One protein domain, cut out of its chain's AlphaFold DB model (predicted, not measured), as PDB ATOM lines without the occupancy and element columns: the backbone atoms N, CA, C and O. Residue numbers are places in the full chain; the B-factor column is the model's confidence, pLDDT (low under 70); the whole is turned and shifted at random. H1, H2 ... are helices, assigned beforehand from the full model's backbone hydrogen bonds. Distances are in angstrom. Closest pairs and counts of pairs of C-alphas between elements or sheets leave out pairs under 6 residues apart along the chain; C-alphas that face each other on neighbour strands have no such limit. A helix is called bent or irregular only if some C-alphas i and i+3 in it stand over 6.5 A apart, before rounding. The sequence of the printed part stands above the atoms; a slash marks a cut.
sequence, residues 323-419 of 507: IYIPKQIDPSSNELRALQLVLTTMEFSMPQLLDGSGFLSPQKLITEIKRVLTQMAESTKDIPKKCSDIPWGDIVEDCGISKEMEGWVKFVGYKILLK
ATOM      1  N   ILE A 323     -29.982 -39.859 -16.110       82.94
ATOM      2  CA  ILE A 323     -29.147 -40.497 -17.131       82.94
ATOM      3  C   ILE A 323     -29.381 -42.012 -17.103       82.94
ATOM      4  O   ILE A 323     -29.201 -42.663 -16.073       82.94
ATOM      5  N   TYR A 324     -29.743 -42.582 -18.252       79.62
ATOM      6  CA  TYR A 324     -29.843 -44.027 -18.449       79.62
ATOM      7  C   TYR A 324     -28.628 -44.550 -19.211       79.62
ATOM      8  O   TYR A 324     -28.213 -43.955 -20.204       79.62
ATOM      9  N   ILE A 325     -28.098 -45.698 -18.777       82.00
ATOM     10  CA  ILE A 325     -26.994 -46.376 -19.464       82.00
ATOM     11  C   ILE A 325     -27.502 -46.910 -20.810       82.00
ATOM     12  O   ILE A 325     -28.437 -47.722 -20.829       82.00
ATOM     13  N   PRO A 326     -26.912 -46.492 -21.945       84.81
ATOM     14  CA  PRO A 326     -27.242 -47.067 -23.241       84.81
ATOM     15  C   PRO A 326     -26.961 -48.575 -23.251       84.81
ATOM     16  O   PRO A 326     -25.924 -49.024 -22.774       84.81
ATOM     17  N   LYS A 327     -27.853 -49.375 -23.849       83.88
ATOM     18  CA  LYS A 327     -27.678 -50.843 -23.932       83.88
ATOM     19  C   LYS A 327     -26.421 -51.265 -24.702       83.88
ATOM     20  O   LYS A 327     -25.902 -52.352 -24.482       83.88
ATOM     21  N   GLN A 328     -25.991 -50.427 -25.639       89.12
ATOM     22  CA  GLN A 328     -24.805 -50.603 -26.469       89.12
ATOM     23  C   GLN A 328     -24.297 -49.229 -26.905       89.12
ATOM     24  O   GLN A 328     -25.102 -48.308 -27.089       89.12
ATOM     25  N   ILE A 329     -22.982 -49.118 -27.098       89.31
ATOM     26  CA  ILE A 329     -22.321 -47.895 -27.567       89.31
ATOM     27  C   ILE A 329     -22.612 -47.666 -29.054       89.31
ATOM     28  O   ILE A 329     -22.911 -46.543 -29.453       89.31
ATOM     29  N   ASP A 330     -22.619 -48.732 -29.858       90.25
ATOM     30  CA  ASP A 330     -22.863 -48.601 -31.289       90.25
ATOM     31  C   ASP A 330     -24.303 -48.137 -31.597       90.25
ATOM     32  O   ASP A 330     -25.273 -48.592 -30.964       90.25
ATOM     33  N   PRO A 331     -24.490 -47.235 -32.577       90.88
ATOM     34  CA  PRO A 331     -25.802 -46.766 -32.994       90.88
ATOM     35  C   PRO A 331     -26.639 -47.913 -33.565       90.88
ATOM     36  O   PRO A 331     -26.237 -48.618 -34.489       90.88
ATOM     37  N   SER A 332     -27.845 -48.080 -33.040       91.06
ATOM     38  CA  SER A 332     -28.846 -48.970 -33.613       91.06
ATOM     39  C   SER A 332     -29.424 -48.379 -34.902       91.06
ATOM     40  O   SER A 332     -29.461 -47.162 -35.107       91.06
ATOM     41  N   SER A 333     -29.977 -49.237 -35.763       89.56
ATOM     42  CA  SER A 333     -30.673 -48.789 -36.978       89.56
ATOM     43  C   SER A 333     -31.844 -47.845 -36.683       89.56
ATOM     44  O   SER A 333     -32.143 -46.970 -37.492       89.56
ATOM     45  N   ASN A 334     -32.499 -47.998 -35.528       88.31
ATOM     46  CA  ASN A 334     -33.606 -47.133 -35.126       88.31
ATOM     47  C   ASN A 334     -33.125 -45.727 -34.753       88.31
ATOM     48  O   ASN A 334     -33.754 -44.757 -35.159       88.31
ATOM     49  N   GLU A 335     -31.995 -45.599 -34.054       90.81
ATOM     50  CA  GLU A 335     -31.419 -44.294 -33.695       90.81
ATOM     51  C   GLU A 335     -30.907 -43.540 -34.933       90.81
ATOM     52  O   GLU A 335     -31.101 -42.332 -35.049       90.81
ATOM     53  N   LEU A 336     -30.336 -44.250 -35.912       92.31
ATOM     54  CA  LEU A 336     -29.939 -43.642 -37.187       92.31
ATOM     55  C   LEU A 336     -31.150 -43.171 -38.005       92.31
ATOM     56  O   LEU A 336     -31.138 -42.071 -38.554       92.31
ATOM     57  N   ARG A 337     -32.231 -43.965 -38.054       90.12
ATOM     58  CA  ARG A 337     -33.499 -43.544 -38.680       90.12
ATOM     59  C   ARG A 337     -34.124 -42.355 -37.955       90.12
ATOM     60  O   ARG A 337     -34.682 -41.477 -38.609       90.12
ATOM     61  N   ALA A 338     -34.018 -42.319 -36.630       89.25
ATOM     62  CA  ALA A 338     -34.492 -41.211 -35.817       89.25
ATOM     63  C   ALA A 338     -33.765 -39.908 -36.153       89.25
ATOM     64  O   ALA A 338     -34.412 -38.890 -36.401       89.25
ATOM     65  N   LEU A 339     -32.434 -39.963 -36.251       92.25
ATOM     66  CA  LEU A 339     -31.618 -38.834 -36.687       92.25
ATOM     67  C   LEU A 339     -32.007 -38.368 -38.087       92.25
ATOM     68  O   LEU A 339     -32.265 -37.184 -38.289       92.25
ATOM     69  N   GLN A 340     -32.132 -39.300 -39.033       91.38
ATOM     70  CA  GLN A 340     -32.544 -38.967 -40.393       91.38
ATOM     71  C   GLN A 340     -33.916 -38.279 -40.423       91.38
ATOM     72  O   GLN A 340     -34.100 -37.320 -41.175       91.38
ATOM     73  N   LEU A 341     -34.872 -38.728 -39.601       88.81
ATOM     74  CA  LEU A 341     -36.187 -38.095 -39.513       88.81
ATOM     75  C   LEU A 341     -36.094 -36.667 -38.961       88.81
ATOM     76  O   LEU A 341     -36.722 -35.775 -39.528       88.81
ATOM     77  N   VAL A 342     -35.315 -36.434 -37.897       89.19
ATOM     78  CA  VAL A 342     -35.095 -35.091 -37.328       89.19
ATOM     79  C   VAL A 342     -34.489 -34.160 -38.377       89.19
ATOM     80  O   VAL A 342     -35.031 -33.084 -38.617       89.19
ATOM     81  N   LEU A 343     -33.421 -34.596 -39.048       89.81
ATOM     82  CA  LEU A 343     -32.741 -33.829 -40.094       89.81
ATOM     83  C   LEU A 343     -33.683 -33.474 -41.247       89.81
ATOM     84  O   LEU A 343     -33.785 -32.314 -41.626       89.81
ATOM     85  N   THR A 344     -34.427 -34.461 -41.752       88.62
ATOM     86  CA  THR A 344     -35.361 -34.264 -42.870       88.62
ATOM     87  C   THR A 344     -36.510 -33.333 -42.477       88.62
ATOM     88  O   THR A 344     -36.865 -32.440 -43.235       88.62
ATOM     89  N   THR A 345     -37.066 -33.496 -41.273       85.62
ATOM     90  CA  THR A 345     -38.200 -32.688 -40.784       85.62
ATOM     91  C   THR A 345     -37.809 -31.234 -40.514       85.62
ATOM     92  O   THR A 345     -38.627 -30.327 -40.666       85.62
ATOM     93  N   MET A 346     -36.569 -31.013 -40.082       84.69
ATOM     94  CA  MET A 346     -36.031 -29.682 -39.802       84.69
ATOM     95  C   MET A 346     -35.317 -29.061 -41.011       84.69
ATOM     96  O   MET A 346     -34.860 -27.930 -40.899       84.69
ATOM     97  N   GLU A 347     -35.238 -29.774 -42.141       86.62
ATOM     98  CA  GLU A 347     -34.519 -29.360 -43.358       86.62
ATOM     99  C   GLU A 347     -33.033 -29.044 -43.099       86.62
ATOM    100  O   GLU A 347     -32.450 -28.106 -43.639       86.62
ATOM    101  N   PHE A 348     -32.400 -29.856 -42.255       89.69
ATOM    102  CA  PHE A 348     -31.003 -29.714 -41.869       89.69
ATOM    103  C   PHE A 348     -30.137 -30.843 -42.422       89.69
ATOM    104  O   PHE A 348     -30.541 -32.002 -42.465       89.69
ATOM    105  N   SER A 349     -28.904 -30.509 -42.798       90.25
ATOM    106  CA  SER A 349     -27.833 -31.477 -43.049       90.25
ATOM    107  C   SER A 349     -27.047 -31.781 -41.772       90.25
ATOM    108  O   SER A 349     -27.145 -31.055 -40.785       90.25
ATOM    109  N   MET A 350     -26.208 -32.815 -41.801       93.69
ATOM    110  CA  MET A 350     -25.191 -32.992 -40.761       93.69
ATOM    111  C   MET A 350     -24.212 -31.796 -40.744       93.69
ATOM    112  O   MET A 350     -23.990 -31.195 -41.800       93.69
ATOM    113  N   PRO A 351     -23.617 -31.441 -39.588       92.56
ATOM    114  CA  PRO A 351     -22.624 -30.370 -39.497       92.56
ATOM    115  C   PRO A 351     -21.338 -30.689 -40.268       92.56
ATOM    116  O   PRO A 351     -20.964 -31.853 -40.410       92.56
ATOM    117  N   GLN A 352     -20.637 -29.656 -40.737       92.12
ATOM    118  CA  GLN A 352     -19.312 -29.801 -41.350       92.12
ATOM    119  C   GLN A 352     -18.226 -30.004 -40.289       92.12
ATOM    120  O   GLN A 352     -18.276 -29.401 -39.213       92.12
ATOM    121  N   LEU A 353     -17.241 -30.837 -40.619       89.75
ATOM    122  CA  LEU A 353     -16.062 -31.075 -39.793       89.75
ATOM    123  C   LEU A 353     -15.066 -29.916 -39.933       89.75
ATOM    124  O   LEU A 353     -14.886 -29.361 -41.018       89.75
ATOM    125  N   LEU A 354     -14.407 -29.557 -38.829       89.06
ATOM    126  CA  LEU A 354     -13.440 -28.452 -38.779       89.06
ATOM    127  C   LEU A 354     -12.175 -28.719 -39.604       89.06
ATOM    128  O   LEU A 354     -11.524 -27.777 -40.047       89.06
ATOM    129  N   ASP A 355     -11.842 -29.990 -39.825       84.94
ATOM    130  CA  ASP A 355     -10.704 -30.420 -40.642       84.94
ATOM    131  C   ASP A 355     -10.972 -30.329 -42.159       84.94
ATOM    132  O   ASP A 355     -10.074 -30.573 -42.963       84.94
ATOM    133  N   GLY A 356     -12.200 -29.977 -42.560       85.19
ATOM    134  CA  GLY A 356     -12.609 -29.879 -43.960       85.19
ATOM    135  C   GLY A 356     -12.806 -31.227 -44.662       85.19
ATOM    136  O   GLY A 356     -13.051 -31.242 -45.868       85.19
ATOM    137  N   SER A 357     -12.746 -32.354 -43.942       85.88
ATOM    138  CA  SER A 357     -12.889 -33.706 -44.510       85.88
ATOM    139  C   SER A 357     -14.316 -34.047 -44.964       85.88
ATOM    140  O   SER A 357     -14.538 -35.071 -45.615       85.88
ATOM    141  N   GLY A 358     -15.288 -33.181 -44.665       91.31
ATOM    142  CA  GLY A 358     -16.671 -33.296 -45.113       91.31
ATOM    143  C   GLY A 358     -17.667 -33.052 -43.986       91.31
ATOM    144  O   GLY A 358     -17.525 -32.115 -43.201       91.31
ATOM    145  N   PHE A 359     -18.708 -33.883 -43.933       93.19
ATOM    146  CA  PHE A 359     -19.772 -33.800 -42.935       93.19
ATOM    147  C   PHE A 359     -19.586 -34.841 -41.832       93.19
ATOM    148  O   PHE A 359     -19.121 -35.954 -42.082       93.19
ATOM    149  N   LEU A 360     -20.008 -34.495 -40.617       93.69
ATOM    150  CA  LEU A 360     -20.034 -35.406 -39.482       93.69
ATOM    151  C   LEU A 360     -20.878 -36.642 -39.815       93.69
ATOM    152  O   LEU A 360     -22.035 -36.538 -40.223       93.69
ATOM    153  N   SER A 361     -20.303 -37.824 -39.596       93.94
ATOM    154  CA  SER A 361     -21.030 -39.085 -39.729       93.94
ATOM    155  C   SER A 361     -22.144 -39.183 -38.671       93.94
ATOM    156  O   SER A 361     -21.868 -39.001 -37.479       93.94
ATOM    157  N   PRO A 362     -23.386 -39.535 -39.067       94.12
ATOM    158  CA  PRO A 362     -24.480 -39.840 -38.142       94.12
ATOM    159  C   PRO A 362     -24.104 -40.881 -37.083       94.12
ATOM    160  O   PRO A 362     -24.499 -40.762 -35.925       94.12
ATOM    161  N   GLN A 363     -23.317 -41.889 -37.473       95.00
ATOM    162  CA  GLN A 363     -22.847 -42.930 -36.572       95.00
ATOM    163  C   GLN A 363     -21.921 -42.349 -35.506       95.00
ATOM    164  O   GLN A 363     -22.169 -42.555 -34.322       95.00
ATOM    165  N   LYS A 364     -20.913 -41.569 -35.923       94.06
ATOM    166  CA  LYS A 364     -19.945 -40.949 -35.007       94.06
ATOM    167  C   LYS A 364     -20.649 -40.104 -33.944       94.06
ATOM    168  O   LYS A 364     -20.387 -40.286 -32.764       94.06
ATOM    169  N   LEU A 365     -21.597 -39.251 -34.344       95.25
ATOM    170  CA  LEU A 365     -22.345 -38.405 -33.407       95.25
ATOM    171  C   LEU A 365     -23.048 -39.221 -32.312       95.25
ATOM    172  O   LEU A 365     -22.930 -38.917 -31.128       95.25
ATOM    173  N   ILE A 366     -23.796 -40.254 -32.706       94.56
ATOM    174  CA  ILE A 366     -24.575 -41.064 -31.762       94.56
ATOM    175  C   ILE A 366     -23.647 -41.879 -30.853       94.56
ATOM    176  O   ILE A 366     -23.915 -41.979 -29.656       94.56
ATOM    177  N   THR A 367     -22.554 -42.417 -31.402       95.25
ATOM    178  CA  THR A 367     -21.519 -43.119 -30.634       95.25
ATOM    179  C   THR A 367     -20.923 -42.218 -29.558       95.25
ATOM    180  O   THR A 367     -20.850 -42.635 -28.403       95.25
ATOM    181  N   GLU A 368     -20.556 -40.979 -29.896       95.06
ATOM    182  CA  GLU A 368     -19.947 -40.055 -28.933       95.06
ATOM    183  C   GLU A 368     -20.910 -39.659 -27.813       95.06
ATOM    184  O   GLU A 368     -20.547 -39.720 -26.638       95.06
ATOM    185  N   ILE A 369     -22.173 -39.357 -28.143       93.62
ATOM    186  CA  ILE A 369     -23.181 -39.056 -27.116       93.62
ATOM    187  C   ILE A 369     -23.348 -40.255 -26.173       93.62
ATOM    188  O   ILE A 369     -23.338 -40.095 -24.953       93.62
ATOM    189  N   LYS A 370     -23.462 -41.476 -26.709       93.56
ATOM    190  CA  LYS A 370     -23.593 -42.690 -25.891       93.56
ATOM    191  C   LYS A 370     -22.357 -42.971 -25.044       93.56
ATOM    192  O   LYS A 370     -22.512 -43.376 -23.896       93.56
ATOM    193  N   ARG A 371     -21.152 -42.745 -25.574       93.19
ATOM    194  CA  ARG A 371     -19.892 -42.909 -24.838       93.19
ATOM    195  C   ARG A 371     -19.863 -42.001 -23.611       93.19
ATOM    196  O   ARG A 371     -19.591 -42.489 -22.515       93.19
ATOM    197  N   VAL A 372     -20.217 -40.726 -23.775       91.81
ATOM    198  CA  VAL A 372     -20.295 -39.766 -22.663       91.81
ATOM    199  C   VAL A 372     -21.375 -40.168 -21.655       91.81
ATOM    200  O   VAL A 372     -21.112 -40.168 -20.453       91.81
ATOM    201  N   LEU A 373     -22.557 -40.601 -22.109       89.81
ATOM    202  CA  LEU A 373     -23.613 -41.096 -21.211       89.81
ATOM    203  C   LEU A 373     -23.146 -42.297 -20.369       89.81
ATOM    204  O   LEU A 373     -23.385 -42.324 -19.160       89.81
ATOM    205  N   THR A 374     -22.447 -43.260 -20.978       89.38
ATOM    206  CA  THR A 374     -21.879 -44.421 -20.274       89.38
ATOM    207  C   THR A 374     -20.823 -43.992 -19.252       89.38
ATOM    208  O   THR A 374     -20.922 -44.364 -18.086       89.38
ATOM    209  N   GLN A 375     -19.871 -43.134 -19.638       88.44
ATOM    210  CA  GLN A 375     -18.837 -42.615 -18.728       88.44
ATOM    211  C   GLN A 375     -19.437 -41.856 -17.536       88.44
ATOM    212  O   GLN A 375     -18.986 -41.991 -16.393       88.44
ATOM    213  N   MET A 376     -20.477 -41.055 -17.772       86.56
ATOM    214  CA  MET A 376     -21.167 -40.325 -16.711       86.56
ATOM    215  C   MET A 376     -21.877 -41.262 -15.734       86.56
ATOM    216  O   MET A 376     -21.810 -41.030 -14.525       86.56
ATOM    217  N   ALA A 377     -22.520 -42.313 -16.239       82.12
ATOM    218  CA  ALA A 377     -23.193 -43.297 -15.403       82.12
ATOM    219  C   ALA A 377     -22.208 -44.161 -14.594       82.12
ATOM    220  O   ALA A 377     -22.469 -44.460 -13.433       82.12
ATOM    221  N   GLU A 378     -21.054 -44.517 -15.164       81.69
ATOM    222  CA  GLU A 378     -20.030 -45.335 -14.495       81.69
ATOM    223  C   GLU A 378     -19.237 -44.564 -13.426       81.69
ATOM    224  O   GLU A 378     -18.828 -45.134 -12.415       81.69
ATOM    225  N   SER A 379     -19.045 -43.255 -13.617       75.25
ATOM    226  CA  SER A 379     -18.241 -42.400 -12.727       75.25
ATOM    227  C   SER A 379     -18.913 -42.026 -11.397       75.25
ATOM    228  O   SER A 379     -18.280 -41.373 -10.569       75.25
ATOM    229  N   THR A 380     -20.167 -42.419 -11.152       60.19
ATOM    230  CA  THR A 380     -20.932 -41.926  -9.991       60.19
ATOM    231  C   THR A 380     -21.784 -43.031  -9.380       60.19
ATOM    232  O   THR A 380     -22.841 -43.364  -9.904       60.19
ATOM    233  N   LYS A 381     -21.337 -43.597  -8.251       59.94
ATOM    234  CA  LYS A 381     -22.114 -44.595  -7.492       59.94
ATOM    235  C   LYS A 381     -23.093 -43.980  -6.478       59.94
ATOM    236  O   LYS A 381     -24.046 -44.658  -6.116       59.94
ATOM    237  N   ASP A 382     -22.913 -42.709  -6.090       57.28
ATOM    238  CA  ASP A 382     -23.603 -42.127  -4.920       57.28
ATOM    239  C   ASP A 382     -24.538 -40.931  -5.208       57.28
ATOM    240  O   ASP A 382     -25.329 -40.563  -4.341       57.28
ATOM    241  N   ILE A 383     -24.507 -40.321  -6.405       63.97
ATOM    242  CA  ILE A 383     -25.407 -39.207  -6.778       63.97
ATOM    243  C   ILE A 383     -26.006 -39.468  -8.168       63.97
ATOM    244  O   ILE A 383     -25.241 -39.629  -9.124       63.97
ATOM    245  N   PRO A 384     -27.345 -39.489  -8.327       66.62
ATOM    246  CA  PRO A 384     -27.969 -39.627  -9.638       66.62
ATOM    247  C   PRO A 384     -27.682 -38.380 -10.484       66.62
ATOM    248  O   PRO A 384     -28.191 -37.294 -10.201       66.62
ATOM    249  N   LYS A 385     -26.856 -38.540 -11.524       77.31
ATOM    250  CA  LYS A 385     -26.583 -37.481 -12.502       77.31
ATOM    251  C   LYS A 385     -27.798 -37.231 -13.386       77.31
ATOM    252  O   LYS A 385     -28.508 -38.165 -13.781       77.31
ATOM    253  N   LYS A 386     -28.013 -35.961 -13.708       84.56
ATOM    254  CA  LYS A 386     -29.127 -35.499 -14.532       84.56
ATOM    255  C   LYS A 386     -28.656 -35.270 -15.957       84.56
ATOM    256  O   LYS A 386     -27.492 -34.961 -16.200       84.56
ATOM    257  N   CYS A 387     -29.573 -35.359 -16.910       86.06
ATOM    258  CA  CYS A 387     -29.266 -35.071 -18.309       86.06
ATOM    259  C   CYS A 387     -28.835 -33.608 -18.547       86.06
ATOM    260  O   CYS A 387     -28.187 -33.321 -19.553       86.06
ATOM    261  N   SER A 388     -29.156 -32.683 -17.634       86.38
ATOM    262  CA  SER A 388     -28.633 -31.308 -17.637       86.38
ATOM    263  C   SER A 388     -27.114 -31.226 -17.463       86.38
ATOM    264  O   SER A 388     -26.515 -30.255 -17.912       86.38
ATOM    265  N   ASP A 389     -26.499 -32.236 -16.844       86.81
ATOM    266  CA  ASP A 389     -25.085 -32.222 -16.449       86.81
ATOM    267  C   ASP A 389     -24.162 -32.765 -17.554       86.81
ATOM    268  O   ASP A 389     -22.956 -32.900 -17.348       86.81
ATOM    269  N   ILE A 390     -24.725 -33.140 -18.710       89.75
ATOM    270  CA  ILE A 390     -23.968 -33.694 -19.837       89.75
ATOM    271  C   ILE A 390     -23.004 -32.625 -20.373       89.75
ATOM    272  O   ILE A 390     -23.458 -31.531 -20.727       89.75
ATOM    273  N   PRO A 391     -21.694 -32.922 -20.488       91.19
ATOM    274  CA  PRO A 391     -20.721 -31.990 -21.040       91.19
ATOM    275  C   PRO A 391     -20.833 -31.961 -22.570       91.19
ATOM    276  O   PRO A 391     -20.064 -32.585 -23.297       91.19
ATOM    277  N   TRP A 392     -21.834 -31.242 -23.083       93.12
ATOM    278  CA  TRP A 392     -22.099 -31.153 -24.523       93.12
ATOM    279  C   TRP A 392     -20.913 -30.587 -25.319       93.12
ATOM    280  O   TRP A 392     -20.714 -30.987 -26.466       93.12
ATOM    281  N   GLY A 393     -20.104 -29.716 -24.707       90.75
ATOM    282  CA  GLY A 393     -18.871 -29.189 -25.297       90.75
ATOM    283  C   GLY A 393     -17.831 -30.269 -25.620       90.75
ATOM    284  O   GLY A 393     -17.227 -30.215 -26.690       90.75
ATOM    285  N   ASP A 394     -17.689 -31.286 -24.764       91.75
ATOM    286  CA  ASP A 394     -16.743 -32.392 -24.974       91.75
ATOM    287  C   ASP A 394     -17.185 -33.244 -26.174       91.75
ATOM    288  O   ASP A 394     -16.393 -33.564 -27.057       91.75
ATOM    289  N   ILE A 395     -18.493 -33.510 -26.285       93.62
ATOM    290  CA  ILE A 395     -19.078 -34.237 -27.425       93.62
ATOM    291  C   ILE A 395     -18.827 -33.483 -28.738       93.62
ATOM    292  O   ILE A 395     -18.527 -34.097 -29.763       93.62
ATOM    293  N   VAL A 396     -18.963 -32.155 -28.727       93.19
ATOM    294  CA  VAL A 396     -18.706 -31.292 -29.890       93.19
ATOM    295  C   VAL A 396     -17.241 -31.364 -30.324       93.19
ATOM    296  O   VAL A 396     -16.966 -31.492 -31.522       93.19
ATOM    297  N   GLU A 397     -16.318 -31.317 -29.363       91.44
ATOM    298  CA  GLU A 397     -14.878 -31.420 -29.602       91.44
ATOM    299  C   GLU A 397     -14.501 -32.794 -30.174       91.44
ATOM    300  O   GLU A 397     -13.874 -32.861 -31.234       91.44
ATOM    301  N   ASP A 398     -14.994 -33.878 -29.574       91.50
ATOM    302  CA  ASP A 398     -14.751 -35.254 -30.027       91.50
ATOM    303  C   ASP A 398     -15.375 -35.542 -31.407       91.50
ATOM    304  O   ASP A 398     -14.830 -36.276 -32.248       91.50
ATOM    305  N   CYS A 399     -16.510 -34.905 -31.705       91.75
ATOM    306  CA  CYS A 399     -17.110 -34.939 -33.034       91.75
ATOM    307  C   CYS A 399     -16.289 -34.161 -34.073       91.75
ATOM    308  O   CYS A 399     -16.364 -34.510 -35.252       91.75
ATOM    309  N   GLY A 400     -15.469 -33.189 -33.664       89.94
ATOM    310  CA  GLY A 400     -14.655 -32.356 -34.552       89.94
ATOM    311  C   GLY A 400     -15.461 -31.279 -35.282       89.94
ATOM    312  O   GLY A 400     -15.160 -30.963 -36.434       89.94
ATOM    313  N   ILE A 401     -16.511 -30.745 -34.649       92.00
ATOM    314  CA  ILE A 401     -17.401 -29.725 -35.229       92.00
ATOM    315  C   ILE A 401     -17.288 -28.389 -34.475       92.00
ATOM    316  O   ILE A 401     -16.711 -28.315 -33.392       92.00
ATOM    317  N   SER A 402     -17.813 -27.303 -35.055       91.12
ATOM    318  CA  SER A 402     -17.752 -25.968 -34.434       91.12
ATOM    319  C   SER A 402     -18.397 -25.939 -33.043       91.12
ATOM    320  O   SER A 402     -19.503 -26.448 -32.867       91.12
ATOM    321  N   LYS A 403     -17.765 -25.232 -32.093       89.88
ATOM    322  CA  LYS A 403     -18.305 -24.973 -30.742       89.88
ATOM    323  C   LYS A 403     -19.686 -24.315 -30.758       89.88
ATOM    324  O   LYS A 403     -20.501 -24.558 -29.879       89.88
ATOM    325  N   GLU A 404     -19.997 -23.548 -31.801       90.25
ATOM    326  CA  GLU A 404     -21.318 -22.935 -31.995       90.25
ATOM    327  C   GLU A 404     -22.444 -23.969 -32.220       90.25
ATOM    328  O   GLU A 404     -23.616 -23.615 -32.152       90.25
ATOM    329  N   MET A 405     -22.113 -25.240 -32.482       90.62
ATOM    330  CA  MET A 405     -23.077 -26.330 -32.695       90.62
ATOM    331  C   MET A 405     -23.468 -27.070 -31.410       90.62
ATOM    332  O   MET A 405     -24.215 -28.044 -31.479       90.62
ATOM    333  N   GLU A 406     -23.011 -26.633 -30.236       92.44
ATOM    334  CA  GLU A 406     -23.356 -27.280 -28.962       92.44
ATOM    335  C   GLU A 406     -24.875 -27.371 -28.742       92.44
ATOM    336  O   GLU A 406     -25.396 -28.441 -28.422       92.44
ATOM    337  N   GLY A 407     -25.606 -26.285 -29.019       91.00
ATOM    338  CA  GLY A 407     -27.072 -26.265 -28.939       91.00
ATOM    339  C   GLY A 407     -27.733 -27.278 -29.878       91.00
ATOM    340  O   GLY A 407     -28.693 -27.953 -29.497       91.00
ATOM    341  N   TRP A 408     -27.167 -27.458 -31.074       92.38
ATOM    342  CA  TRP A 408     -27.634 -28.439 -32.047       92.38
ATOM    343  C   TRP A 408     -27.384 -29.878 -31.576       92.38
ATOM    344  O   TRP A 408     -28.301 -30.699 -31.622       92.38
ATOM    345  N   VAL A 409     -26.185 -30.187 -31.065       93.75
ATOM    346  CA  VAL A 409     -25.856 -31.524 -30.531       93.75
ATOM    347  C   VAL A 409     -26.777 -31.866 -29.366       93.75
ATOM    348  O   VAL A 409     -27.350 -32.957 -29.330       93.75
ATOM    349  N   LYS A 410     -26.989 -30.910 -28.457       93.50
ATOM    350  CA  LYS A 410     -27.914 -31.041 -27.330       93.50
ATOM    351  C   LYS A 410     -29.350 -31.290 -27.789       93.50
ATOM    352  O   LYS A 410     -30.011 -32.198 -27.282       93.50
ATOM    353  N   PHE A 411     -29.826 -30.536 -28.783       91.38
ATOM    354  CA  PHE A 411     -31.151 -30.724 -29.377       91.38
ATOM    355  C   PHE A 411     -31.315 -32.137 -29.951       91.38
ATOM    356  O   PHE A 411     -32.279 -32.837 -29.632       91.38
ATOM    357  N   VAL A 412     -30.355 -32.587 -30.761       91.44
ATOM    358  CA  VAL A 412     -30.373 -33.912 -31.393       91.44
ATOM    359  C   VAL A 412     -30.309 -35.029 -30.348       91.44
ATOM    360  O   VAL A 412     -31.128 -35.952 -30.384       91.44
ATOM    361  N   GLY A 413     -29.394 -34.929 -29.380       91.69
ATOM    362  CA  GLY A 413     -29.249 -35.900 -28.296       91.69
ATOM    363  C   GLY A 413     -30.528 -36.037 -27.471       91.69
ATOM    364  O   GLY A 413     -30.985 -37.152 -27.212       91.69
ATOM    365  N   TYR A 414     -31.172 -34.915 -27.146       90.75
ATOM    366  CA  TYR A 414     -32.441 -34.912 -26.425       90.75
ATOM    367  C   TYR A 414     -33.567 -35.625 -27.186       90.75
ATOM    368  O   TYR A 414     -34.240 -36.490 -26.617       90.75
ATOM    369  N   LYS A 415     -33.758 -35.307 -28.476       88.69
ATOM    370  CA  LYS A 415     -34.866 -35.850 -29.285       88.69
ATOM    371  C   LYS A 415     -34.697 -37.335 -29.628       88.69
ATOM    372  O   LYS A 415     -35.699 -38.020 -29.824       88.69
ATOM    373  N   ILE A 416     -33.461 -37.826 -29.726       89.50
ATOM    374  CA  ILE A 416     -33.175 -39.195 -30.186       89.50
ATOM    375  C   ILE A 416     -32.916 -40.145 -29.022       89.50
ATOM    376  O   ILE A 416     -33.471 -41.242 -29.001       89.50
ATOM    377  N   LEU A 417     -32.071 -39.736 -28.070       88.06
ATOM    378  CA  LEU A 417     -31.508 -40.637 -27.063       88.06
ATOM    379  C   LEU A 417     -32.135 -40.443 -25.679       88.06
ATOM    380  O   LEU A 417     -32.383 -41.431 -24.996       88.06
ATOM    381  N   LEU A 418     -32.423 -39.204 -25.265       87.12
ATOM    382  CA  LEU A 418     -32.816 -38.928 -23.875       87.12
ATOM    383  C   LEU A 418     -34.320 -39.082 -23.610       87.12
ATOM    384  O   LEU A 418     -34.704 -39.680 -22.610       87.12
ATOM    385  N   LYS A 419     -35.188 -38.559 -24.486       77.88
ATOM    386  CA  LYS A 419     -36.647 -38.508 -24.245       77.88
ATOM    387  C   LYS A 419     -37.463 -39.584 -24.978       77.88
ATOM    388  O   LYS A 419     -38.688 -39.540 -24.962       77.88
TER     389      LYS A 419
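What this domain is: This is residues 323 to 419 of the 507 residues of an uncharacterized protein of Reticulomyxa filosa (UniProt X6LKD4). Four helices cross one another steeply in a small body, each packed on two others, with contacts that run round from H1 to H2 to H3 to H4 and back to H1. The longest helix, H2, runs along the length of the domain, H3 and H4 cross at about a right angle, and two long links reach the far ends of the model. The printed part has 97 residues with four named helices in the order H1, H2, H3, H4 and no named strand; the class is all helix. It is compact, with a radius of gyration of the C-alphas of 13.3 A, yet elongated in outline, spanning 41 by 27 by 20 A.

How they stand to each other: Begin at H2, residues 362 to 378. H3, residues 392 to 399, touches it at a steep tilt of 49 degrees, opposite ways; the closest C-alphas, those of Glu 368 and Ile 395, are 6.1 A apart. Look next to H4, residues 403 to 418, which touches H3 with residues 403 to 410 alone. The two stand about perpendicular, at 81 degrees, and the closest C-alphas, of Trp 392 and Glu 406, are 6.0 A apart. H1, residues 333 to 346, touches residues 412 to 417 of H4 alone, at a steep tilt of 55 degrees, opposite ways, with the C-alphas of Ala 338 and Ile 416 closest at 6.1 A. Residues 335 to 339 of H1 alone touch residues 362 to 366 of H2 alone, at a steep tilt of 64 degrees, opposite ways; the C-alphas of Leu 336 and Pro 362 come closest, at 6.7 A. The helix packing is mostly crossed: of these four touching pairs, 0 are at a shallow tilt. H2 and H4 are close but not clearly touching, with the C-alphas of Ile 369 and Gly 413 closest at 6.9 A. H1 and H3 are apart. In H1, H2 and H3 every O i to N i+4 pair is within hydrogen-bond range; in H4 9 of 12 are.

Where its parts are: Find C-alpha 362 at (-24.480, -39.840, -38.142); from there H2 runs 24.7 A to C-alpha 378 at (-20.030, -45.335, -14.495). H1 begins at C-alpha 333, at (-30.673, -48.789, -36.978), and measures 20.0 A. H3 is 10.6 A long. H4 is 21.3 A long and ends at C-alpha 418, at (-32.816, -38.928, -23.875). It is irregular, with C-alphas 404 and 407 7.3 A apart, and has a kink of 29 degrees near residue 412.

The domain as a whole: The C-alphas farthest apart in the domain are those of Gly 356 and Asp 382, at 42.4 A. Look for them in the two long links, residues 347 to 361 from H1 to H2 and residues 379 to 391 from H2 to H3; the link from H3 to H4 is tight. The C-alphas of Ile 323 and Lys 419, the first and last printed, are 10.5 A apart, and the printed part has no cut. The mean pLDDT of the printed part is 88.1, and residues 380 to 384 are under 70.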